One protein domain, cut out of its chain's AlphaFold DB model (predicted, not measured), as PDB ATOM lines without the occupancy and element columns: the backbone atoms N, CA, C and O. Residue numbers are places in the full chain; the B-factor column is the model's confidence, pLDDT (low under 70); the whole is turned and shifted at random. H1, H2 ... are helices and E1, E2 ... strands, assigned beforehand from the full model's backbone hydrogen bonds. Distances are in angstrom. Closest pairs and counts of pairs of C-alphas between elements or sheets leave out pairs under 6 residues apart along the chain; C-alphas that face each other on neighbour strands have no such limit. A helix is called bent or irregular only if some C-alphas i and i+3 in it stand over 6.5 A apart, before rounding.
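AT A GLANCE: This is residues 60 to 236 of the 596 residues of an uncharacterized protein of Zhongshania aliphaticivorans (UniProt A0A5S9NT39). With little regular structure, a six-stranded sheet curls back on itself like part of a barrel, and helices H2 and H3 lie off it toward the other end. Residues 75 to 81 stick out. Of 177 printed residues, 70 are in named elements, E1 E2 E3 E4 H1 E5 H2 E6 H3, class mixed; the antiparallel sheet runs E4 E3 E1 E2 E6 E5. It is compact, radius of gyration of the C-alphas 17.4 A, spans 60 by 31 by 31 A.

IN THESE COORDINATES: E1 is residues 60 to 63, from C-alpha 60 at (-6.062, -23.174, -56.389); E2 is residues 69 to 71; E3 is residues 89 to 96, 23.4 A; E4 is residues 106 to 114, 25.6 A; H1 is residues 118 to 122; E5 is residues 127 to 130; H2 is residues 172 to 187; E6 is residues 193 to 197; H3 is residues 218 to 233, ending with C-alpha 233 at (21.638, -23.637, -24.847).

HOW THE PARTS SIT: In this folded sheet, bent back on itself, E4 E3 face E2 E6 E5, with E1 as hinge. In hairpin E3 and E4, N 91 and O 111 are within hydrogen-bond range, 2.8 A. H1 is on the sheet, over none of its strands. H2 and H3 are close but not clearly touching: C-alphas of Ile 175 and Val 231, the closest, are 7.5 A apart. Every O i to N i+4 pair is within range in H1, H2 and H3.

THE WHOLE: The farthest C-alphas, Asp 79 and Gly 236, are 60.9 A apart. The printed part has no cut. Links E2 to E3, E5 to H2 and E6 to H3 are long. Residues under pLDDT 70 include 74 to 86.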
ATOM      1  N   LEU A  60      -4.898 -23.913 -55.904       78.00
ATOM      2  CA  LEU A  60      -6.062 -23.174 -56.389       78.00
ATOM      3  C   LEU A  60      -7.224 -23.383 -55.405       78.00
ATOM      4  O   LEU A  60      -7.544 -24.530 -55.080       78.00
ATOM      5  N   LEU A  61      -7.839 -22.298 -54.934       82.69
ATOM      6  CA  LEU A  61      -8.981 -22.316 -54.017       82.69
ATOM      7  C   LEU A  61     -10.166 -21.532 -54.603       82.69
ATOM      8  O   LEU A  61      -9.991 -20.512 -55.271       82.69
ATOM      9  N   LEU A  62     -11.373 -21.998 -54.295       83.06
ATOM     10  CA  LEU A  62     -12.654 -21.386 -54.647       83.06
ATOM     11  C   LEU A  62     -13.362 -20.941 -53.364       83.06
ATOM     12  O   LEU A  62     -13.360 -21.692 -52.384       83.06
ATOM     13  N   ALA A  63     -14.015 -19.780 -53.358       77.81
ATOM     14  CA  ALA A  63     -14.983 -19.482 -52.301       77.81
ATOM     15  C   ALA A  63     -16.321 -20.172 -52.588       77.81
ATOM     16  O   ALA A  63     -16.817 -20.163 -53.714       77.81
ATOM     17  N   THR A  64     -16.948 -20.721 -51.552       63.66
ATOM     18  CA  THR A  64     -18.353 -21.146 -51.604       63.66
ATOM     19  C   THR A  64     -19.234 -19.966 -51.200       63.66
ATOM     20  O   THR A  64     -19.151 -19.550 -50.049       63.66
ATOM     21  N   TYR A  65     -20.041 -19.434 -52.129       53.66
ATOM     22  CA  TYR A  65     -21.048 -18.372 -51.929       53.66
ATOM     23  C   TYR A  65     -20.673 -17.263 -50.918       53.66
ATOM     24  O   TYR A  65     -21.044 -17.329 -49.749       53.66
ATOM     25  N   ALA A  66     -19.990 -16.212 -51.395       62.84
ATOM     26  CA  ALA A  66     -19.751 -14.959 -50.655       62.84
ATOM     27  C   ALA A  66     -19.170 -15.135 -49.229       62.84
ATOM     28  O   ALA A  66     -19.565 -14.449 -48.289       62.84
ATOM     29  N   SER A  67     -18.234 -16.075 -49.066       71.50
ATOM     30  CA  SER A  67     -17.658 -16.442 -47.768       71.50
ATOM     31  C   SER A  67     -16.231 -15.919 -47.575       71.50
ATOM     32  O   SER A  67     -15.442 -15.858 -48.517       71.50
ATOM     33  N   THR A  68     -15.852 -15.675 -46.314       82.06
ATOM     34  CA  THR A  68     -14.453 -15.502 -45.879       82.06
ATOM     35  C   THR A  68     -13.637 -16.807 -45.952       82.06
ATOM     36  O   THR A  68     -12.464 -16.830 -45.573       82.06
ATOM     37  N   HIS A  69     -14.242 -17.906 -46.419       85.50
ATOM     38  CA  HIS A  69     -13.658 -19.240 -46.501       85.50
ATOM     39  C   HIS A  69     -13.493 -19.720 -47.953       85.50
ATOM     40  O   HIS A  69     -14.439 -19.737 -48.742       85.50
ATOM     41  N   TYR A  70     -12.281 -20.172 -48.275       87.31
ATOM     42  CA  TYR A  70     -11.843 -20.571 -49.610       87.31
ATOM     43  C   TYR A  70     -11.319 -22.003 -49.553       87.31
ATOM     44  O   TYR A  70     -10.381 -22.274 -48.810       87.31
ATOM     45  N   THR A  71     -11.875 -22.926 -50.335       84.56
ATOM     46  CA  THR A  71     -11.509 -24.352 -50.304       84.56
ATOM     47  C   THR A  71     -10.923 -24.824 -51.628       84.56
ATOM     48  O   THR A  71     -11.290 -24.350 -52.703       84.56
ATOM     49  N   ARG A  72     -10.005 -25.790 -51.571       79.00
ATOM     50  CA  ARG A  72      -9.540 -26.496 -52.763       79.00
ATOM     51  C   ARG A  72     -10.637 -27.451 -53.228       79.00
ATOM     52  O   ARG A  72     -10.856 -28.478 -52.586       79.00
ATOM     53  N   SER A  73     -11.253 -27.176 -54.376       70.25
ATOM     54  CA  SER A  73     -12.014 -28.224 -55.062       70.25
ATOM     55  C   SER A  73     -11.058 -29.251 -55.677       70.25
ATOM     56  O   SER A  73     -10.055 -28.897 -56.296       70.25
ATOM     57  N   ASN A  74     -11.382 -30.534 -55.514       60.31
ATOM     58  CA  ASN A  74     -10.758 -31.632 -56.259       60.31
ATOM     59  C   ASN A  74     -11.602 -32.068 -57.471       60.31
ATOM     60  O   ASN A  74     -11.166 -32.923 -58.235       60.31
ATOM     61  N   GLN A  75     -12.794 -31.490 -57.641       51.44
ATOM     62  CA  GLN A  75     -13.704 -31.730 -58.758       51.44
ATOM     63  C   GLN A  75     -14.111 -30.375 -59.346       51.44
ATOM     64  O   GLN A  75     -15.022 -29.704 -58.866       51.44
ATOM     65  N   LEU A  76     -13.381 -29.961 -60.377       49.88
ATOM     66  CA  LEU A  76     -13.867 -29.008 -61.367       49.88
ATOM     67  C   LEU A  76     -14.449 -29.866 -62.491       49.88
ATOM     68  O   LEU A  76     -13.708 -30.660 -63.075       49.88
ATOM     69  N   ALA A  77     -15.753 -29.778 -62.759       40.53
ATOM     70  CA  ALA A  77     -16.311 -30.475 -63.912       40.53
ATOM     71  C   ALA A  77     -15.839 -29.759 -65.187       40.53
ATOM     72  O   ALA A  77     -15.772 -28.533 -65.230       40.53
ATOM     73  N   TYR A  78     -15.491 -30.521 -66.222       40.38
ATOM     74  CA  TYR A  78     -14.945 -29.964 -67.466       40.38
ATOM     75  C   TYR A  78     -15.951 -29.041 -68.184       40.38
ATOM     76  O   TYR A  78     -15.565 -28.075 -68.837       40.38
ATOM     77  N   ASP A  79     -17.240 -29.332 -67.999       41.38
ATOM     78  CA  ASP A  79     -18.403 -28.579 -68.468       41.38
ATOM     79  C   ASP A  79     -18.809 -27.417 -67.551       41.38
ATOM     80  O   ASP A  79     -19.561 -26.542 -67.978       41.38
ATOM     81  N   SER A  80     -18.379 -27.414 -66.283       36.56
ATOM     82  CA  SER A  80     -18.767 -26.353 -65.358       36.56
ATOM     83  C   SER A  80     -17.878 -25.136 -65.563       36.56
ATOM     84  O   SER A  80     -16.712 -25.126 -65.156       36.56
ATOM     85  N   GLU A  81     -18.481 -24.060 -66.067       46.56
ATOM     86  CA  GLU A  81     -18.095 -22.717 -65.641       46.56
ATOM     87  C   GLU A  81     -17.938 -22.685 -64.111       46.56
ATOM     88  O   GLU A  81     -18.581 -23.449 -63.390       46.56
ATOM     89  N   LEU A  82     -17.082 -21.796 -63.601       47.38
ATOM     90  CA  LEU A  82     -16.751 -21.684 -62.175       47.38
ATOM     91  C   LEU A  82     -17.938 -21.174 -61.325       47.38
ATOM     92  O   LEU A  82     -17.869 -20.061 -60.820       47.38
ATOM     93  N   ILE A  83     -18.989 -21.993 -61.184       52.34
ATOM     94  CA  ILE A  83     -20.219 -21.929 -60.360       52.34
ATOM     95  C   ILE A  83     -21.135 -20.702 -60.584       52.34
ATOM     96  O   ILE A  83     -22.355 -20.828 -60.508       52.34
ATOM     97  N   SER A  84     -20.583 -19.544 -60.931       55.59
ATOM     98  CA  SER A  84     -21.275 -18.371 -61.479       55.59
ATOM     99  C   SER A  84     -20.257 -17.442 -62.159       55.59
ATOM    100  O   SER A  84     -19.043 -17.656 -62.060       55.59
ATOM    101  N   ARG A  85     -20.696 -16.346 -62.798       60.44
ATOM    102  CA  ARG A  85     -19.773 -15.262 -63.202       60.44
ATOM    103  C   ARG A  85     -18.968 -14.739 -62.003       60.44
ATOM    104  O   ARG A  85     -17.779 -14.464 -62.145       60.44
ATOM    105  N   ASP A  86     -19.585 -14.732 -60.826       69.94
ATOM    106  CA  ASP A  86     -19.160 -13.957 -59.656       69.94
ATOM    107  C   ASP A  86     -18.569 -14.812 -58.520       69.94
ATOM    108  O   ASP A  86     -18.356 -14.318 -57.420       69.94
ATOM    109  N   THR A  87     -18.302 -16.104 -58.751       74.94
ATOM    110  CA  THR A  87     -17.663 -16.981 -57.751       74.94
ATOM    111  C   THR A  87     -16.171 -16.637 -57.602       74.94
ATOM    112  O   THR A  87     -15.431 -16.790 -58.585       74.94
ATOM    113  N   PRO A  88     -15.701 -16.226 -56.404       82.12
ATOM    114  CA  PRO A  88     -14.304 -15.861 -56.169       82.12
ATOM    115  C   PRO A  88     -13.322 -17.025 -56.343       82.12
ATOM    116  O   PRO A  88     -13.532 -18.122 -55.815       82.12
ATOM    117  N   VAL A  89     -12.202 -16.756 -57.019       82.44
ATOM    118  CA  VAL A  89     -11.101 -17.711 -57.231       82.44
ATOM    119  C   VAL A  89      -9.769 -17.078 -56.849       82.44
ATOM    120  O   VAL A  89      -9.428 -15.992 -57.327       82.44
ATOM    121  N   ILE A  90      -8.991 -17.794 -56.034       85.94
ATOM    122  CA  ILE A  90      -7.652 -17.389 -55.592       85.94
ATOM    123  C   ILE A  90      -6.637 -18.517 -55.820       85.94
ATOM    124  O   ILE A  90      -6.936 -19.696 -55.638       85.94
ATOM    125  N   LEU A  91      -5.406 -18.159 -56.177       84.94
ATOM    126  CA  LEU A  91      -4.238 -19.034 -56.091       84.94
ATOM    127  C   LEU A  91      -3.473 -18.676 -54.819       84.94
ATOM    128  O   LEU A  91      -3.098 -17.519 -54.643       84.94
ATOM    129  N   ALA A  92      -3.220 -19.648 -53.945       87.69
ATOM    130  CA  ALA A  92      -2.571 -19.379 -52.669       87.69
ATOM    131  C   ALA A  92      -1.548 -20.445 -52.260       87.69
ATOM    132  O   ALA A  92      -1.623 -21.607 -52.670       87.69
ATOM    133  N   TRP A  93      -0.580 -20.033 -51.442       87.75
ATOM    134  CA  TRP A  93       0.406 -20.908 -50.809       87.75
ATOM    135  C   TRP A  93       0.924 -20.316 -49.492       87.75
ATOM    136  O   TRP A  93       0.684 -19.147 -49.182       87.75
ATOM    137  N   ILE A  94       1.618 -21.152 -48.716       88.38
ATOM    138  CA  ILE A  94       2.427 -20.724 -47.569       88.38
ATOM    139  C   ILE A  94       3.889 -20.917 -47.958       88.38
ATOM    140  O   ILE A  94       4.252 -21.991 -48.433       88.38
ATOM    141  N   GLU A  95       4.714 -19.900 -47.742       88.94
ATOM    142  CA  GLU A  95       6.172 -20.010 -47.816       88.94
ATOM    143  C   GLU A  95       6.742 -20.123 -46.403       88.94
ATOM    144  O   GLU A  95       6.236 -19.478 -45.482       88.94
ATOM    145  N   PHE A  96       7.805 -20.911 -46.241       88.94
ATOM    146  CA  PHE A  96       8.543 -21.059 -44.986       88.94
ATOM    147  C   PHE A  96       9.972 -20.528 -45.143       88.94
ATOM    148  O   PHE A  96      10.535 -20.568 -46.235       88.94
ATOM    149  N   SER A  97      10.574 -20.033 -44.061       89.56
ATOM    150  CA  SER A  97      11.987 -19.639 -44.057       89.56
ATOM    151  C   SER A  97      12.906 -20.855 -44.189       89.56
ATOM    152  O   SER A  97      12.762 -21.797 -43.412       89.56
ATOM    153  N   GLU A  98      13.918 -20.788 -45.057       82.06
ATOM    154  CA  GLU A  98      14.904 -21.865 -45.296       82.06
ATOM    155  C   GLU A  98      15.840 -22.173 -44.100       82.06
ATOM    156  O   GLU A  98      16.663 -23.084 -44.164       82.06
ATOM    157  N   VAL A  99      15.743 -21.419 -43.000       78.88
ATOM    158  CA  VAL A  99      16.573 -21.590 -41.797       78.88
ATOM    159  C   VAL A  99      16.106 -22.811 -40.991       78.88
ATOM    160  O   VAL A  99      14.941 -22.864 -40.595       78.88
ATOM    161  N   ASP A 100      17.008 -23.756 -40.679       80.56
ATOM    162  CA  ASP A 100      16.716 -24.913 -39.806       80.56
ATOM    163  C   ASP A 100      16.410 -24.467 -38.367       80.56
ATOM    164  O   ASP A 100      17.293 -24.341 -37.517       80.56
ATOM    165  N   GLN A 101      15.128 -24.237 -38.097       86.56
ATOM    166  CA  GLN A 101      14.586 -23.918 -36.784       86.56
ATOM    167  C   GLN A 101      13.462 -24.899 -36.429       86.56
ATOM    168  O   GLN A 101      12.757 -25.366 -37.325       86.56
ATOM    169  N   PRO A 102      13.225 -25.202 -35.134       88.19
ATOM    170  CA  PRO A 102      12.112 -26.071 -34.734       88.19
ATOM    171  C   PRO A 102      10.745 -25.499 -35.115       88.19
ATOM    172  O   PRO A 102       9.786 -26.253 -35.238       88.19
ATOM    173  N   ILE A 103      10.675 -24.174 -35.274       91.00
ATOM    174  CA  ILE A 103       9.534 -23.418 -35.780       91.00
ATOM    175  C   ILE A 103      10.092 -22.430 -36.831       91.00
ATOM    176  O   ILE A 103      10.712 -21.428 -36.451       91.00
ATOM    177  N   PRO A 104       9.960 -22.702 -38.144       91.31
ATOM    178  CA  PRO A 104      10.318 -21.749 -39.193       91.31
ATOM    179  C   PRO A 104       9.377 -20.534 -39.181       91.31
ATOM    180  O   PRO A 104       8.231 -20.625 -38.735       91.31
ATOM    181  N   LEU A 105       9.838 -19.401 -39.722       93.88
ATOM    182  CA  LEU A 105       8.937 -18.300 -40.067       93.88
ATOM    183  C   LEU A 105       8.058 -18.753 -41.231       93.88
ATOM    184  O   LEU A 105       8.516 -19.507 -42.092       93.88
ATOM    185  N   TYR A 106       6.829 -18.256 -41.296       92.56
ATOM    186  CA  TYR A 106       5.917 -18.530 -42.407       92.56
ATOM    187  C   TYR A 106       5.270 -17.251 -42.932       92.56
ATOM    188  O   TYR A 106       5.138 -16.270 -42.203       92.56
ATOM    189  N   ARG A 107       4.844 -17.250 -44.194       92.94
ATOM    190  CA  ARG A 107       4.008 -16.182 -44.763       92.94
ATOM    191  C   ARG A 107       3.008 -16.735 -45.768       92.94
ATOM    192  O   ARG A 107       3.306 -17.703 -46.462       92.94
ATOM    193  N   TYR A 108       1.842 -16.106 -45.858       93.19
ATOM    194  CA  TYR A 108       0.844 -16.426 -46.878       93.19
ATOM    195  C   TYR A 108       1.042 -15.526 -48.089       93.19
ATOM    196  O   TYR A 108       1.255 -14.319 -47.946       93.19
ATOM    197  N   ILE A 109       0.902 -16.117 -49.272       92.12
ATOM    198  CA  ILE A 109       0.731 -15.381 -50.522       92.12
ATOM    199  C   ILE A 109      -0.590 -15.822 -51.141       92.12
ATOM    200  O   ILE A 109      -0.825 -17.016 -51.331       92.12
ATOM    201  N   ILE A 110      -1.456 -14.850 -51.430       92.31
ATOM    202  CA  ILE A 110      -2.763 -15.047 -52.054       92.31
ATOM    203  C   ILE A 110      -2.874 -14.118 -53.261       92.31
ATOM    204  O   ILE A 110      -2.917 -12.896 -53.121       92.31
ATOM    205  N   GLN A 111      -2.952 -14.715 -54.443       89.12
ATOM    206  CA  GLN A 111      -3.172 -14.046 -55.716       89.12
ATOM    207  C   GLN A 111      -4.640 -14.239 -56.134       89.12
ATOM    208  O   GLN A 111      -5.023 -15.366 -56.461       89.12
ATOM    209  N   PRO A 112      -5.475 -13.186 -56.157       88.00
ATOM    210  CA  PRO A 112      -6.775 -13.245 -56.819       88.00
ATOM    211  C   PRO A 112      -6.627 -13.578 -58.305       88.00
ATOM    212  O   PRO A 112      -5.690 -13.103 -58.954       88.00
ATOM    213  N   LEU A 113      -7.560 -14.378 -58.831       81.94
ATOM    214  CA  LEU A 113      -7.628 -14.762 -60.247       81.94
ATOM    215  C   LEU A 113      -8.958 -14.388 -60.917       81.94
ATOM    216  O   LEU A 113      -8.965 -14.064 -62.102       81.94
ATOM    217  N   LYS A 114     -10.083 -14.452 -60.190       80.94
ATOM    218  CA  LYS A 114     -11.427 -14.165 -60.720       80.94
ATOM    219  C   LYS A 114     -12.359 -13.684 -59.604       80.94
ATOM    220  O   LYS A 114     -12.315 -14.235 -58.506       80.94
ATOM    221  N   ALA A 115     -13.221 -12.716 -59.925       80.12
ATOM    222  CA  ALA A 115     -14.370 -12.265 -59.122       80.12
ATOM    223  C   ALA A 115     -14.071 -11.845 -57.665       80.12
ATOM    224  O   ALA A 115     -14.967 -11.837 -56.827       80.12
ATOM    225  N   ILE A 116     -12.821 -11.486 -57.371       86.31
ATOM    226  CA  ILE A 116     -12.413 -10.767 -56.162       86.31
ATOM    227  C   ILE A 116     -11.073 -10.065 -56.420       86.31
ATOM    228  O   ILE A 116     -10.259 -10.541 -57.218       86.31
ATOM    229  N   THR A 117     -10.841  -8.939 -55.757       89.31
ATOM    230  CA  THR A 117      -9.580  -8.184 -55.745       89.31
ATOM    231  C   THR A 117      -8.733  -8.509 -54.510       89.31
ATOM    232  O   THR A 117      -9.196  -9.125 -53.549       89.31
ATOM    233  N   ALA A 118      -7.460  -8.105 -54.504       89.19
ATOM    234  CA  ALA A 118      -6.612  -8.296 -53.326       89.19
ATOM    235  C   ALA A 118      -7.017  -7.328 -52.202       89.19
ATOM    236  O   ALA A 118      -6.916  -7.659 -51.026       89.19
ATOM    237  N   GLU A 119      -7.531  -6.162 -52.578       92.38
ATOM    238  CA  GLU A 119      -8.072  -5.122 -51.717       92.38
ATOM    239  C   GLU A 119      -9.310  -5.629 -50.955       92.38
ATOM    240  O   GLU A 119      -9.364  -5.510 -49.732       92.38
ATOM    241  N   GLU A 120     -10.253  -6.289 -51.638       90.31
ATOM    242  CA  GLU A 120     -11.411  -6.940 -51.004       90.31
ATOM    243  C   GLU A 120     -11.009  -8.089 -50.070       90.31
ATOM    244  O   GLU A 120     -11.655  -8.278 -49.037       90.31
ATOM    245  N   LEU A 121      -9.931  -8.826 -50.376       90.19
ATOM    246  CA  LEU A 121      -9.391  -9.860 -49.484       90.19
ATOM    247  C   LEU A 121      -8.849  -9.279 -48.165       90.19
ATOM    248  O   LEU A 121      -9.024  -9.904 -47.121       90.19
ATOM    249  N   LEU A 122      -8.247  -8.080 -48.169       90.62
ATOM    250  CA  LEU A 122      -7.781  -7.434 -46.928       90.62
ATOM    251  C   LEU A 122      -8.934  -7.056 -45.985       90.62
ATOM    252  O   LEU A 122      -8.736  -6.979 -44.773       90.62
ATOM    253  N   LEU A 123     -10.138  -6.841 -46.522       90.38
ATOM    254  CA  LEU A 123     -11.329  -6.486 -45.745       90.38
ATOM    255  C   LEU A 123     -12.009  -7.696 -45.077       90.38
ATOM    256  O   LEU A 123     -12.862  -7.505 -44.214       90.38
ATOM    257  N   GLN A 124     -11.637  -8.932 -45.436       89.12
ATOM    258  CA  GLN A 124     -12.293 -10.153 -44.937       89.12
ATOM    259  C   GLN A 124     -11.949 -10.488 -43.475       89.12
ATOM    260  O   GLN A 124     -12.680 -11.236 -42.827       89.12
ATOM    261  N   GLY A 125     -10.835  -9.971 -42.946       90.56
ATOM    262  CA  GLY A 125     -10.428 -10.206 -41.561       90.56
ATOM    263  C   GLY A 125      -8.996  -9.768 -41.256       90.56
ATOM    264  O   GLY A 125      -8.146  -9.668 -42.141       90.56
ATOM    265  N   LYS A 126      -8.718  -9.537 -39.970       92.62
ATOM    266  CA  LYS A 126      -7.397  -9.147 -39.438       92.62
ATOM    267  C   LYS A 126      -6.359 -10.274 -39.464       92.62
ATOM    268  O   LYS A 126      -5.167  -9.993 -39.343       92.62
ATOM    269  N   TYR A 127      -6.806 -11.522 -39.589       92.62
ATOM    270  CA  TYR A 127      -5.960 -12.707 -39.615       92.62
ATOM    271  C   TYR A 127      -6.329 -13.644 -40.763       92.62
ATOM    272  O   TYR A 127      -7.504 -13.837 -41.063       92.62
ATOM    273  N   ILE A 128      -5.311 -14.280 -41.337       92.06
ATOM    274  CA  ILE A 128      -5.397 -15.310 -42.377       92.06
ATOM    275  C   ILE A 128      -4.896 -16.623 -41.777       92.06
ATOM    276  O   ILE A 128      -3.850 -16.634 -41.134       92.06
ATOM    277  N   THR A 129      -5.580 -17.745 -41.996       89.69
ATOM    278  CA  THR A 129      -5.037 -19.072 -41.658       89.69
ATOM    279  C   THR A 129      -5.396 -20.109 -42.711       89.69
ATOM    280  O   THR A 129      -6.454 -20.042 -43.336       89.69
ATOM    281  N   ASN A 130      -4.565 -21.143 -42.842       85.56
ATOM    282  CA  ASN A 130      -5.005 -22.414 -43.388       85.56
ATOM    283  C   ASN A 130      -6.120 -22.993 -42.497       85.56
ATOM    284  O   ASN A 130      -6.019 -22.964 -41.269       85.56
ATOM    285  N   ASN A 131      -7.195 -23.506 -43.097       75.38
ATOM    286  CA  ASN A 131      -8.319 -24.104 -42.370       75.38
ATOM    287  C   ASN A 131      -8.437 -25.597 -42.697       75.38
ATOM    288  O   ASN A 131      -9.214 -25.994 -43.560       75.38
ATOM    289  N   THR A 132      -7.617 -26.440 -42.063       70.75
ATOM    290  CA  THR A 132      -7.593 -27.880 -42.372       70.75
ATOM    291  C   THR A 132      -7.703 -28.723 -41.106       70.75
ATOM    292  O   THR A 132      -6.944 -28.528 -40.166       70.75
ATOM    293  N   HIS A 133      -8.563 -29.743 -41.115       61.88
ATOM    294  CA  HIS A 133      -8.702 -30.705 -40.010       61.88
ATOM    295  C   HIS A 133      -7.487 -31.645 -39.817       61.88
ATOM    296  O   HIS A 133      -7.582 -32.617 -39.072       61.88
ATOM    297  N   ARG A 134      -6.375 -31.436 -40.539       58.44
ATOM    298  CA  ARG A 134      -5.238 -32.378 -40.635       58.44
ATOM    299  C   ARG A 134      -3.876 -31.780 -40.260       58.44
ATOM    300  O   ARG A 134      -2.893 -32.517 -40.245       58.44
ATOM    301  N   ILE A 135      -3.803 -30.471 -40.025       63.53
ATOM    302  CA  ILE A 135      -2.567 -29.711 -39.786       63.53
ATOM    303  C   ILE A 135      -2.884 -28.626 -38.749       63.53
ATOM    304  O   ILE A 135      -3.976 -28.059 -38.784       63.53
ATOM    305  N   LYS A 136      -1.945 -28.324 -37.844       70.31
ATOM    306  CA  LYS A 136      -2.069 -27.189 -36.914       70.31
ATOM    307  C   LYS A 136      -2.264 -25.885 -37.702       70.31
ATOM    308  O   LYS A 136      -1.607 -25.660 -38.718       70.31
ATOM    309  N   HIS A 137      -3.181 -25.045 -37.234       79.50
ATOM    310  CA  HIS A 137      -3.464 -23.759 -37.862       79.50
ATOM    311  C   HIS A 137      -2.288 -22.803 -37.659       79.50
ATOM    312  O   HIS A 137      -1.790 -22.665 -36.540       79.50
ATOM    313  N   LEU A 138      -1.867 -22.140 -38.734       87.94
ATOM    314  CA  LEU A 138      -0.784 -21.158 -38.729       87.94
ATOM    315  C   LEU A 138      -1.361 -19.760 -39.004       87.94
ATOM    316  O   LEU A 138      -1.252 -19.286 -40.135       87.94
ATOM    317  N   PRO A 139      -2.017 -19.095 -38.033       91.44
ATOM    318  CA  PRO A 139      -2.570 -17.764 -38.238       91.44
ATOM    319  C   PRO A 139      -1.473 -16.733 -38.531       91.44
ATOM    320  O   PRO A 139      -0.409 -16.732 -37.915       91.44
ATOM    321  N   ALA A 140      -1.760 -15.840 -39.466       93.56
ATOM    322  CA  ALA A 140      -0.920 -14.738 -39.909       93.56
ATOM    323  C   ALA A 140      -1.699 -13.427 -39.806       93.56
ATOM    324  O   ALA A 140      -2.891 -13.412 -40.105       93.56
ATOM    325  N   LYS A 141      -1.049 -12.325 -39.426       94.81
ATOM    326  CA  LYS A 141      -1.651 -10.985 -39.500       94.81
ATOM    327  C   LYS A 141      -1.848 -10.589 -40.971       94.81
ATOM    328  O   LYS A 141      -0.918 -10.681 -41.775       94.81
ATOM    329  N   THR A 142      -3.051 -10.139 -41.321       94.06
ATOM    330  CA  THR A 142      -3.367  -9.573 -42.641       94.06
ATOM    331  C   THR A 142      -2.545  -8.289 -42.851       94.06
ATOM    332  O   THR A 142      -2.506  -7.451 -41.944       94.06
ATOM    333  N   PRO A 143      -1.867  -8.097 -44.000       94.88
ATOM    334  CA  PRO A 143      -1.062  -6.904 -44.246       94.88
ATOM    335  C   PRO A 143      -1.950  -5.664 -44.423       94.88
ATOM    336  O   PRO A 143      -3.074  -5.749 -44.908       94.88
ATOM    337  N   SER A 144      -1.424  -4.480 -44.105       92.00
ATOM    338  CA  SER A 144      -2.155  -3.209 -44.250       92.00
ATOM    339  C   SER A 144      -2.314  -2.723 -45.698       92.00
ATOM    340  O   SER A 144      -2.986  -1.721 -45.936       92.00
ATOM    341  N   LYS A 145      -1.677  -3.395 -46.666       92.75
ATOM    342  CA  LYS A 145      -1.697  -3.040 -48.090       92.75
ATOM    343  C   LYS A 145      -1.462  -4.255 -48.984       92.75
ATOM    344  O   LYS A 145      -0.771  -5.202 -48.607       92.75
ATOM    345  N   VAL A 146      -1.983  -4.173 -50.202       89.50
ATOM    346  CA  VAL A 146      -1.719  -5.120 -51.289       89.50
ATOM    347  C   VAL A 146      -0.296  -4.924 -51.822       89.50
ATOM    348  O   VAL A 146       0.214  -3.804 -51.870       89.50
ATOM    349  N   THR A 147       0.351  -6.013 -52.243       87.00
ATOM    350  CA  THR A 147       1.660  -5.988 -52.912       87.00
ATOM    351  C   THR A 147       1.523  -6.609 -54.298       87.00
ATOM    352  O   THR A 147       1.208  -7.786 -54.419       87.00
ATOM    353  N   ASN A 148       1.753  -5.821 -55.355       85.56
ATOM    354  CA  ASN A 148       1.702  -6.256 -56.762       85.56
ATOM    355  C   ASN A 148       0.395  -6.964 -57.193       85.56
ATOM    356  O   ASN A 148       0.419  -7.812 -58.079       85.56
ATOM    357  N   GLY A 149      -0.745  -6.615 -56.586       84.94
ATOM    358  CA  GLY A 149      -2.033  -7.273 -56.851       84.94
ATOM    359  C   GLY A 149      -2.241  -8.597 -56.105       84.94
ATOM    360  O   GLY A 149      -3.149  -9.343 -56.459       84.94
ATOM    361  N   ALA A 150      -1.424  -8.888 -55.087       88.81
ATOM    362  CA  ALA A 150      -1.555 -10.032 -54.190       88.81
ATOM    363  C   ALA A 150      -1.593  -9.598 -52.714       88.81
ATOM    364  O   ALA A 150      -0.983  -8.601 -52.313       88.81
ATOM    365  N   VAL A 151      -2.262 -10.394 -51.880       93.56
ATOM    366  CA  VAL A 151      -2.117 -10.321 -50.422       93.56
ATOM    367  C   VAL A 151      -0.875 -11.122 -50.045       93.56
ATOM    368  O   VAL A 151      -0.849 -12.342 -50.193       93.56
ATOM    369  N   VAL A 152       0.163 -10.429 -49.578       94.75
ATOM    370  CA  VAL A 152       1.421 -11.017 -49.098       94.75
ATOM    371  C   VAL A 152       1.577 -10.615 -47.641       94.75
ATOM    372  O   VAL A 152       1.730  -9.429 -47.354       94.75
ATOM    373  N   THR A 153       1.518 -11.572 -46.714       95.75
ATOM    374  CA  THR A 153       1.801 -11.270 -45.304       95.75
ATOM    375  C   THR A 153       3.300 -11.033 -45.122       95.75
ATOM    376  O   THR A 153       4.125 -11.614 -45.837       95.75
ATOM    377  N   ASP A 154       3.679 -10.253 -44.110       96.38
ATOM    378  CA  ASP A 154       5.052 -10.298 -43.599       96.38
ATOM    379  C   ASP A 154       5.404 -11.723 -43.141       96.38
ATOM    380  O   ASP A 154       4.523 -12.569 -42.945       96.38
ATOM    381  N   TRP A 155       6.687 -11.975 -42.881       96.00
ATOM    382  CA  TRP A 155       7.099 -13.150 -42.117       96.00
ATOM    383  C   TRP A 155       6.445 -13.147 -40.731       96.00
ATOM    384  O   TRP A 155       6.536 -12.163 -39.997       96.00
ATOM    385  N   GLN A 156       5.780 -14.249 -40.402       95.69
ATOM    386  CA  GLN A 156       5.051 -14.471 -39.160       95.69
ATOM    387  C   GLN A 156       5.751 -15.510 -38.293       95.69
ATOM    388  O   GLN A 156       6.460 -16.389 -38.792       95.69
ATOM    389  N   TYR A 157       5.473 -15.448 -36.995       94.62
ATOM    390  CA  TYR A 157       5.867 -16.460 -36.025       94.62
ATOM    391  C   TYR A 157       4.779 -16.602 -34.956       94.62
ATOM    392  O   TYR A 157       4.325 -15.604 -34.397       94.62
ATOM    393  N   CYS A 158       4.361 -17.834 -34.659       90.69
ATOM    394  CA  CYS A 158       3.415 -18.126 -33.584       90.69
ATOM    395  C   CYS A 158       3.845 -19.385 -32.825       90.69
ATOM    396  O   CYS A 158       3.607 -20.511 -33.261       90.69
ATOM    397  N   TYR A 159       4.469 -19.177 -31.669       89.75
ATOM    398  CA  TYR A 159       4.871 -20.240 -30.750       89.75
ATOM    399  C   TYR A 159       3.640 -20.900 -30.096       89.75
ATOM    400  O   TYR A 159       3.453 -22.118 -30.172       89.75
ATOM    401  N   ASP A 160       2.732 -20.077 -29.562       86.50
ATOM    402  CA  ASP A 160       1.526 -20.501 -28.829       86.50
ATOM    403  C   ASP A 160       0.560 -21.349 -29.671       86.50
ATOM    404  O   ASP A 160      -0.157 -22.197 -29.141       86.50
ATOM    405  N   CYS A 161       0.555 -21.171 -30.994       82.69
ATOM    406  CA  CYS A 161      -0.269 -21.949 -31.921       82.69
ATOM    407  C   CYS A 161       0.076 -23.454 -31.905       82.69
ATOM    408  O   CYS A 161      -0.715 -24.289 -32.350       82.69
ATOM    409  N   ILE A 162       1.267 -23.812 -31.410       81.75
ATOM    410  CA  ILE A 162       1.906 -25.117 -31.625       81.75
ATOM    411  C   ILE A 162       2.392 -25.722 -30.307       81.75
ATOM    412  O   ILE A 162       2.268 -26.933 -30.109       81.75
ATOM    413  N   VAL A 163       2.879 -24.880 -29.396       85.81
ATOM    414  CA  VAL A 163       3.418 -25.246 -28.081       85.81
ATOM    415  C   VAL A 163       2.440 -24.832 -26.975       85.81
ATOM    416  O   VAL A 163       1.666 -23.892 -27.147       85.81
ATOM    417  N   THR A 164       2.422 -25.553 -25.851       83.06
ATOM    418  CA  THR A 164       1.642 -25.222 -24.636       83.06
ATOM    419  C   THR A 164       2.515 -24.836 -23.438       83.06
ATOM    420  O   THR A 164       2.008 -24.256 -22.483       83.06
ATOM    421  N   LEU A 165       3.803 -25.178 -23.477       87.69
ATOM    422  CA  LEU A 165       4.788 -24.930 -22.426       87.69
ATOM    423  C   LEU A 165       5.511 -23.589 -22.652       87.69
ATOM    424  O   LEU A 165       5.804 -23.267 -23.807       87.69
ATOM    425  N   PRO A 166       5.876 -22.847 -21.589       89.75
ATOM    426  CA  PRO A 166       6.853 -21.758 -21.665       89.75
ATOM    427  C   PRO A 166       8.177 -22.207 -22.296       89.75
ATOM    428  O   PRO A 166       8.527 -23.389 -22.241       89.75
ATOM    429  N   LEU A 167       8.919 -21.260 -22.873       90.44
ATOM    430  CA  LEU A 167      10.183 -21.525 -23.566       90.44
ATOM    431  C   LEU A 167      11.202 -22.210 -22.643       90.44
ATOM    432  O   LEU A 167      11.866 -23.161 -23.033       90.44
ATOM    433  N   GLU A 168      11.252 -21.781 -21.385       90.50
ATOM    434  CA  GLU A 168      12.165 -22.247 -20.339       90.50
ATOM    435  C   GLU A 168      11.886 -23.692 -19.895       90.50
ATOM    436  O   GLU A 168      12.722 -24.305 -19.235       90.50
ATOM    437  N   GLN A 169      10.713 -24.236 -20.238       92.50
ATOM    438  CA  GLN A 169      10.286 -25.596 -19.896       92.50
ATOM    439  C   GLN A 169      10.474 -26.590 -21.051       92.50
ATOM    440  O   GLN A 169      10.148 -27.771 -20.901       92.50
ATOM    441  N   LEU A 170      10.990 -26.148 -22.204       92.00
ATOM    442  CA  LEU A 170      11.313 -27.054 -23.300       92.00
ATOM    443  C   LEU A 170      12.508 -27.940 -22.942       92.00
ATOM    444  O   LEU A 170      13.516 -27.500 -22.395       92.00
ATOM    445  N   ASN A 171      12.403 -29.212 -23.306       91.88
ATOM    446  CA  ASN A 171      13.483 -30.185 -23.205       91.88
ATOM    447  C   ASN A 171      13.818 -30.772 -24.598       91.88
ATOM    448  O   ASN A 171      13.088 -30.525 -25.569       91.88
ATOM    449  N   PRO A 172      14.898 -31.568 -24.741       91.88
ATOM    450  CA  PRO A 172      15.296 -32.151 -26.025       91.88
ATOM    451  C   PRO A 172      14.201 -32.944 -26.751       91.88
ATOM    452  O   PRO A 172      14.191 -32.963 -27.984       91.88
ATOM    453  N   ALA A 173      13.264 -33.558 -26.020       89.94
ATOM    454  CA  ALA A 173      12.131 -34.260 -26.607       89.94
ATOM    455  C   ALA A 173      11.076 -33.295 -27.167       89.94
ATOM    456  O   ALA A 173      10.607 -33.499 -28.286       89.94
ATOM    457  N   ASN A 174      10.762 -32.191 -26.475       91.69
ATOM    458  CA  ASN A 174       9.873 -31.160 -27.029       91.69
ATOM    459  C   ASN A 174      10.449 -30.559 -28.321       91.69
ATOM    460  O   ASN A 174       9.741 -30.465 -29.321       91.69
ATOM    461  N   ILE A 175      11.743 -30.210 -28.332       91.38
ATOM    462  CA  ILE A 175      12.422 -29.674 -29.526       91.38
ATOM    463  C   ILE A 175      12.422 -30.688 -30.680       91.38
ATOM    464  O   ILE A 175      12.244 -30.318 -31.842       91.38
ATOM    465  N   SER A 176      12.594 -31.974 -30.369       88.44
ATOM    466  CA  SER A 176      12.598 -33.053 -31.362       88.44
ATOM    467  C   SER A 176      11.212 -33.330 -31.946       88.44
ATOM    468  O   SER A 176      11.100 -33.519 -33.157       88.44
ATOM    469  N   TYR A 177      10.167 -33.288 -31.114       87.69
ATOM    470  CA  TYR A 177       8.768 -33.358 -31.536       87.69
ATOM    471  C   TYR A 177       8.405 -32.188 -32.464       87.69
ATOM    472  O   TYR A 177       7.895 -32.418 -33.558       87.69
ATOM    473  N   LEU A 178       8.747 -30.948 -32.089       88.88
ATOM    474  CA  LEU A 178       8.454 -29.755 -32.896       88.88
ATOM    475  C   LEU A 178       9.109 -29.802 -34.285       88.88
ATOM    476  O   LEU A 178       8.442 -29.525 -35.281       88.88
ATOM    477  N   ARG A 179      10.377 -30.232 -34.370       88.62
ATOM    478  CA  ARG A 179      11.088 -30.395 -35.651       88.62
ATOM    479  C   ARG A 179      10.411 -31.412 -36.580       88.62
ATOM    480  O   ARG A 179      10.267 -31.135 -37.769       88.62
ATOM    481  N   GLU A 180       9.979 -32.570 -36.073       84.81
ATOM    482  CA  GLU A 180       9.295 -33.573 -36.909       84.81
ATOM    483  C   GLU A 180       7.861 -33.145 -37.276       84.81
ATOM    484  O   GLU A 180       7.456 -33.307 -38.425       84.81
ATOM    485  N   GLU A 181       7.116 -32.515 -36.363       82.06
ATOM    486  CA  GLU A 181       5.794 -31.926 -36.639       82.06
ATOM    487  C   GLU A 181       5.838 -30.889 -37.768       82.06
ATOM    488  O   GLU A 181       4.992 -30.912 -38.668       82.06
ATOM    489  N   PHE A 182       6.840 -30.004 -37.768       82.31
ATOM    490  CA  PHE A 182       7.014 -29.022 -38.837       82.31
ATOM    491  C   PHE A 182       7.455 -29.653 -40.153       82.31
ATOM    492  O   PHE A 182       6.908 -29.320 -41.203       82.31
ATOM    493  N   LYS A 183       8.379 -30.614 -40.113       83.44
ATOM    494  CA  LYS A 183       8.793 -31.392 -41.287       83.44
ATOM    495  C   LYS A 183       7.610 -32.132 -41.930       83.44
ATOM    496  O   LYS A 183       7.456 -32.087 -43.149       83.44
ATOM    497  N   ILE A 184       6.724 -32.726 -41.126       79.75
ATOM    498  CA  ILE A 184       5.465 -33.338 -41.584       79.75
ATOM    499  C   ILE A 184       4.505 -32.276 -42.148       79.75
ATOM    500  O   ILE A 184       3.906 -32.493 -43.201       79.75
ATOM    501  N   THR A 185       4.373 -31.128 -41.479       76.81
ATOM    502  CA  THR A 185       3.506 -30.010 -41.897       76.81
ATOM    503  C   THR A 185       3.907 -29.445 -43.261       76.81
ATOM    504  O   THR A 185       3.050 -29.291 -44.132       76.81
ATOM    505  N   MET A 186       5.202 -29.204 -43.479       76.44
ATOM    506  CA  MET A 186       5.739 -28.742 -44.762       76.44
ATOM    507  C   MET A 186       5.557 -29.810 -45.853       76.44
ATOM    508  O   MET A 186       4.997 -29.528 -46.914       76.44
ATOM    509  N   ALA A 187       5.928 -31.068 -45.575       74.62
ATOM    510  CA  ALA A 187       5.846 -32.160 -46.549       74.62
ATOM    511  C   ALA A 187       4.410 -32.491 -47.007       74.62
ATOM    512  O   ALA A 187       4.203 -32.915 -48.145       74.62
ATOM    513  N   ARG A 188       3.397 -32.297 -46.149       69.12
ATOM    514  CA  ARG A 188       1.992 -32.641 -46.448       69.12
ATOM    515  C   ARG A 188       1.251 -31.647 -47.353       69.12
ATOM    516  O   ARG A 188       0.094 -31.914 -47.670       69.12
ATOM    517  N   LYS A 189       1.913 -30.575 -47.822       65.12
ATOM    518  CA  LYS A 189       1.351 -29.451 -48.607       65.12
ATOM    519  C   LYS A 189       0.296 -28.680 -47.786       65.12
ATOM    520  O   LYS A 189      -0.855 -29.104 -47.706       65.12
ATOM    521  N   PRO A 190       0.653 -27.544 -47.160       63.88
ATOM    522  CA  PRO A 190      -0.010 -27.058 -45.941       63.88
ATOM    523  C   PRO A 190      -1.396 -26.413 -46.133       63.88
ATOM    524  O   PRO A 190      -2.018 -25.993 -45.152       63.88
ATOM    525  N   LEU A 191      -1.878 -26.293 -47.375       77.44
ATOM    526  CA  LEU A 191      -2.974 -25.400 -47.748       77.44
ATOM    527  C   LEU A 191      -4.063 -26.116 -48.568       77.44
ATOM    528  O   LEU A 191      -4.023 -26.148 -49.800       77.44
ATOM    529  N   ALA A 192      -5.052 -26.684 -47.870       77.62
ATOM    530  CA  ALA A 192      -6.267 -27.249 -48.476       77.62
ATOM    531  C   ALA A 192      -7.466 -26.278 -48.455       77.62
ATOM    532  O   ALA A 192      -8.387 -26.419 -49.257       77.62
ATOM    533  N   ALA A 193      -7.444 -25.291 -47.558       84.25
ATOM    534  CA  ALA A 193      -8.393 -24.185 -47.495       84.25
ATOM    535  C   ALA A 193      -7.761 -22.989 -46.766       84.25
ATOM    536  O   ALA A 193      -6.834 -23.183 -45.975       84.25
ATOM    537  N   ILE A 194      -8.280 -21.784 -47.002       89.00
ATOM    538  CA  ILE A 194      -7.968 -20.539 -46.286       89.00
ATOM    539  C   ILE A 194      -9.238 -20.012 -45.617       89.00
ATOM    540  O   ILE A 194     -10.323 -20.093 -46.189       89.00
ATOM    541  N   ALA A 195      -9.088 -19.438 -44.427       89.69
ATOM    542  CA  ALA A 195     -10.113 -18.659 -43.746       89.69
ATOM    543  C   ALA A 195      -9.545 -17.310 -43.282       89.69
ATOM    544  O   ALA A 195      -8.391 -17.244 -42.842       89.69
ATOM    545  N   PHE A 196     -10.374 -16.268 -43.344       91.00
ATOM    546  CA  PHE A 196     -10.106 -14.966 -42.734       91.00
ATOM    547  C   PHE A 196     -10.920 -14.803 -41.439       91.00
ATOM    548  O   PHE A 196     -12.095 -15.173 -41.390       91.00
ATOM    549  N   PHE A 197     -10.284 -14.258 -40.399       88.19
ATOM    550  CA  PHE A 197     -10.823 -14.106 -39.040       88.19
ATOM    551  C   PHE A 197     -10.492 -12.725 -38.453       88.19
ATOM    552  O   PHE A 197      -9.541 -12.069 -38.882       88.19
ATOM    553  N   ASN A 198     -11.247 -12.279 -37.449       88.94
ATOM    554  CA  ASN A 198     -11.021 -11.013 -36.744       88.94
ATOM    555  C   ASN A 198     -10.273 -11.189 -35.415       88.94
ATOM    556  O   ASN A 198      -9.472 -10.323 -35.057       88.94
ATOM    557  N   ASP A 199     -10.483 -12.313 -34.732       84.94
ATOM    558  CA  ASP A 199      -9.703 -12.767 -33.576       84.94
ATOM    559  C   ASP A 199      -9.199 -14.192 -33.883       84.94
ATOM    560  O   ASP A 199     -10.004 -15.055 -34.230       84.94
ATOM    561  N   PRO A 200      -7.894 -14.505 -33.777       79.06
ATOM    562  CA  PRO A 200      -7.401 -15.851 -34.057       79.06
ATOM    563  C   PRO A 200      -7.936 -16.904 -33.063       79.06
ATOM    564  O   PRO A 200      -7.854 -18.098 -33.349       79.06
ATOM    565  N   LYS A 201      -8.557 -16.511 -31.940       76.81
ATOM    566  CA  LYS A 201      -9.361 -17.410 -31.093       76.81
ATOM    567  C   LYS A 201     -10.662 -17.879 -31.752       76.81
ATOM    568  O   LYS A 201     -11.241 -18.853 -31.286       76.81
ATOM    569  N   GLU A 202     -11.128 -17.268 -32.841       78.44
ATOM    570  CA  GLU A 202     -12.280 -17.760 -33.619       78.44
ATOM    571  C   GLU A 202     -11.978 -19.107 -34.307       78.44
ATOM    572  O   GLU A 202     -12.896 -19.894 -34.568       78.44
ATOM    573  N   ILE A 203     -10.692 -19.415 -34.526       75.81
ATOM    574  CA  ILE A 203     -10.202 -20.651 -35.148       75.81
ATOM    575  C   ILE A 203     -10.520 -21.857 -34.236       75.81
ATOM    576  O   ILE A 203     -10.045 -21.897 -33.096       75.81
ATOM    577  N   PRO A 204     -11.273 -22.882 -34.696       67.69
ATOM    578  CA  PRO A 204     -11.848 -23.917 -33.824       67.69
ATOM    579  C   PRO A 204     -10.878 -24.632 -32.873       67.69
ATOM    580  O   PRO A 204     -11.237 -24.881 -31.725       67.69
ATOM    581  N   TYR A 205      -9.653 -24.924 -33.318       69.12
ATOM    582  CA  TYR A 205      -8.642 -25.646 -32.531       69.12
ATOM    583  C   TYR A 205      -7.788 -24.733 -31.629       69.12
ATOM    584  O   TYR A 205      -6.977 -25.228 -30.849       69.12
ATOM    585  N   LEU A 206      -7.957 -23.409 -31.730       71.38
ATOM    586  CA  LEU A 206      -7.237 -22.407 -30.934       71.38
ATOM    587  C   LEU A 206      -8.140 -21.740 -29.875       71.38
ATOM    588  O   LEU A 206      -7.629 -21.116 -28.948       71.38
ATOM    589  N   LYS A 207      -9.464 -21.971 -29.932       70.19
ATOM    590  CA  LYS A 207     -10.471 -21.552 -28.928       70.19
ATOM    591  C   LYS A 207     -10.121 -21.904 -27.480       70.19
ATOM    592  O   LYS A 207     -10.513 -21.186 -26.567       70.19
ATOM    593  N   SER A 208      -9.403 -23.005 -27.263       70.75
ATOM    594  CA  SER A 208      -8.998 -23.488 -25.938       70.75
ATOM    595  C   SER A 208      -7.714 -22.845 -25.397       70.75
ATOM    596  O   SER A 208      -7.313 -23.154 -24.275       70.75
ATOM    597  N   ARG A 209      -7.043 -21.963 -26.154       72.31
ATOM    598  CA  ARG A 209      -5.823 -21.281 -25.697       72.31
ATOM    599  C   ARG A 209      -6.162 -20.021 -24.893       72.31
ATOM    600  O   ARG A 209      -6.842 -19.113 -25.374       72.31
ATOM    601  N   SER A 210      -5.648 -19.955 -23.665       64.31
ATOM    602  CA  SER A 210      -5.791 -18.812 -22.751       64.31
ATOM    603  C   SER A 210      -5.231 -17.523 -23.364       64.31
ATOM    604  O   SER A 210      -5.942 -16.521 -23.466       64.31
ATOM    605  N   SER A 211      -3.998 -17.585 -23.859       70.81
ATOM    606  CA  SER A 211      -3.315 -16.554 -24.642       70.81
ATOM    607  C   SER A 211      -2.762 -17.143 -25.939       70.81
ATOM    608  O   SER A 211      -2.472 -18.337 -26.012       70.81
ATOM    609  N   MET A 212      -2.632 -16.300 -26.963       80.31
ATOM    610  CA  MET A 212      -1.970 -16.643 -28.219       80.31
ATOM    611  C   MET A 212      -1.495 -15.369 -28.915       80.31
ATOM    612  O   MET A 212      -2.317 -14.518 -29.259       80.31
ATOM    613  N   THR A 213      -0.192 -15.263 -29.155       88.62
ATOM    614  CA  THR A 213       0.425 -14.126 -29.843       88.62
ATOM    615  C   THR A 213       0.972 -14.537 -31.208       88.62
ATOM    616  O   THR A 213       1.822 -15.420 -31.318       88.62
ATOM    617  N   VAL A 214       0.511 -13.852 -32.260       91.81
ATOM    618  CA  VAL A 214       1.102 -13.922 -33.604       91.81
ATOM    619  C   VAL A 214       2.021 -12.717 -33.788       91.81
ATOM    620  O   VAL A 214       1.560 -11.573 -33.807       91.81
ATOM    621  N   TYR A 215       3.317 -12.961 -33.928       95.12
ATOM    622  CA  TYR A 215       4.334 -11.942 -34.184       95.12
ATOM    623  C   TYR A 215       4.532 -11.757 -35.692       95.12
ATOM    624  O   TYR A 215       4.352 -12.705 -36.456       95.12
ATOM    625  N   SER A 216       4.897 -10.545 -36.124       96.38
ATOM    626  CA  SER A 216       4.998 -10.173 -37.547       96.38
ATOM    627  C   SER A 216       6.253  -9.349 -37.827       96.38
ATOM    628  O   SER A 216       6.719  -8.606 -36.964       96.38
ATOM    629  N   GLY A 217       6.801  -9.454 -39.037       95.62
ATOM    630  CA  GLY A 217       7.934  -8.639 -39.476       95.62
ATOM    631  C   GLY A 217       9.201  -8.930 -38.668       95.62
ATOM    632  O   GLY A 217       9.662 -10.071 -38.620       95.62
ATOM    633  N   ASP A 218       9.785  -7.905 -38.049       96.12
ATOM    634  CA  ASP A 218      11.003  -8.057 -37.244       96.12
ATOM    635  C   ASP A 218      10.726  -8.624 -35.837       96.12
ATOM    636  O   ASP A 218      11.568  -9.353 -35.313       96.12
ATOM    637  N   GLU A 219       9.528  -8.420 -35.266       96.44
ATOM    638  CA  GLU A 219       9.107  -9.089 -34.017       96.44
ATOM    639  C   GLU A 219       9.136 -10.615 -34.181       96.44
ATOM    640  O   GLU A 219       9.598 -11.341 -33.301       96.44
ATOM    641  N   ALA A 220       8.677 -11.110 -35.337       96.38
ATOM    642  CA  ALA A 220       8.665 -12.536 -35.651       96.38
ATOM    643  C   ALA A 220      10.082 -13.130 -35.660       96.38
ATOM    644  O   ALA A 220      10.301 -14.224 -35.140       96.38
ATOM    645  N   ARG A 221      11.059 -12.384 -36.195       95.31
ATOM    646  CA  ARG A 221      12.473 -12.791 -36.216       95.31
ATOM    647  C   ARG A 221      13.082 -12.783 -34.818       95.31
ATOM    648  O   ARG A 221      13.806 -13.712 -34.483       95.31
ATOM    649  N   GLN A 222      12.767 -11.782 -33.995       96.00
ATOM    650  CA  GLN A 222      13.223 -11.720 -32.600       96.00
ATOM    651  C   GLN A 222      12.695 -12.908 -31.783       96.00
ATOM    652  O   GLN A 222      13.459 -13.561 -31.081       96.00
ATOM    653  N   GLN A 223      11.411 -13.246 -31.917       94.81
ATOM    654  CA  GLN A 223      10.808 -14.371 -31.190       94.81
ATOM    655  C   GLN A 223      11.277 -15.742 -31.704       94.81
ATOM    656  O   GLN A 223      11.416 -16.679 -30.915       94.81
ATOM    657  N   GLN A 224      11.598 -15.864 -32.997       95.25
ATOM    658  CA  GLN A 224      12.298 -17.043 -33.513       95.25
ATOM    659  C   GLN A 224      13.736 -17.134 -32.974       95.25
ATOM    660  O   GLN A 224      14.177 -18.225 -32.619       95.25
ATOM    661  N   ALA A 225      14.458 -16.010 -32.873       94.44
ATOM    662  CA  ALA A 225      15.813 -15.975 -32.325       94.44
ATOM    663  C   ALA A 225      15.852 -16.416 -30.852       94.44
ATOM    664  O   ALA A 225      16.694 -17.232 -30.499       94.44
ATOM    665  N   LEU A 226      14.884 -16.005 -30.023       95.06
ATOM    666  CA  LEU A 226      14.774 -16.485 -28.635       95.06
ATOM    667  C   LEU A 226      14.624 -18.017 -28.548       95.06
ATOM    668  O   LEU A 226      15.255 -18.650 -27.700       95.06
ATOM    669  N   LEU A 227      13.849 -18.638 -29.449       94.25
ATOM    670  CA  LEU A 227      13.788 -20.103 -29.539       94.25
ATOM    671  C   LEU A 227      15.116 -20.702 -30.027       94.25
ATOM    672  O   LEU A 227      15.542 -21.729 -29.502       94.25
ATOM    673  N   ALA A 228      15.776 -20.076 -31.004       93.50
ATOM    674  CA  ALA A 228      17.067 -20.527 -31.518       93.50
ATOM    675  C   ALA A 228      18.159 -20.511 -30.432       93.50
ATOM    676  O   ALA A 228      18.873 -21.502 -30.274       93.50
ATOM    677  N   ASP A 229      18.237 -19.438 -29.643       95.00
ATOM    678  CA  ASP A 229      19.192 -19.268 -28.543       95.00
ATOM    679  C   ASP A 229      18.933 -20.277 -27.415       95.00
ATOM    680  O   ASP A 229      19.860 -20.928 -26.929       95.00
ATOM    681  N   HIS A 230      17.665 -20.498 -27.049       94.81
ATOM    682  CA  HIS A 230      17.293 -21.537 -26.087       94.81
ATOM    683  C   HIS A 230      17.684 -22.945 -26.585       94.81
ATOM    684  O   HIS A 230      18.259 -23.746 -25.844       94.81
ATOM    685  N   VAL A 231      17.443 -23.247 -27.865       94.12
ATOM    686  CA  VAL A 231      17.835 -24.519 -28.502       94.12
ATOM    687  C   VAL A 231      19.356 -24.677 -28.585       94.12
ATOM    688  O   VAL A 231      19.858 -25.792 -28.426       94.12
ATOM    689  N   ALA A 232      20.099 -23.586 -28.782       93.69
ATOM    690  CA  ALA A 232      21.557 -23.577 -28.710       93.69
ATOM    691  C   ALA A 232      22.052 -23.857 -27.279       93.69
ATOM    692  O   ALA A 232      22.964 -24.667 -27.102       93.69
ATOM    693  N   GLY A 233      21.398 -23.298 -26.255       94.50
ATOM    694  CA  GLY A 233      21.638 -23.637 -24.847       94.50
ATOM    695  C   GLY A 233      21.392 -25.121 -24.535       94.50
ATOM    696  O   GLY A 233      22.198 -25.760 -23.861       94.50
ATOM    697  N   LEU A 234      20.338 -25.713 -25.107       94.38
ATOM    698  CA  LEU A 234      20.043 -27.148 -24.997       94.38
ATOM    699  C   LEU A 234      20.922 -28.058 -25.880       94.38
ATOM    700  O   LEU A 234      20.770 -29.280 -25.817       94.38
ATOM    701  N   SER A 235      21.835 -27.523 -26.698       92.19
ATOM    702  CA  SER A 235      22.571 -28.293 -27.720       92.19
ATOM    703  C   SER A 235      23.302 -29.530 -27.176       92.19
ATOM    704  O   SER A 235      23.250 -30.594 -27.800       92.19
ATOM    705  N   GLY A 236      23.913 -29.438 -25.990       94.06
ATOM    706  CA  GLY A 236      24.558 -30.572 -25.317       94.06
ATOM    707  C   GLY A 236      23.567 -31.670 -24.913       94.06
ATOM    708  O   GLY A 236      23.800 -32.847 -25.192       94.06
TER     709      GLY A 236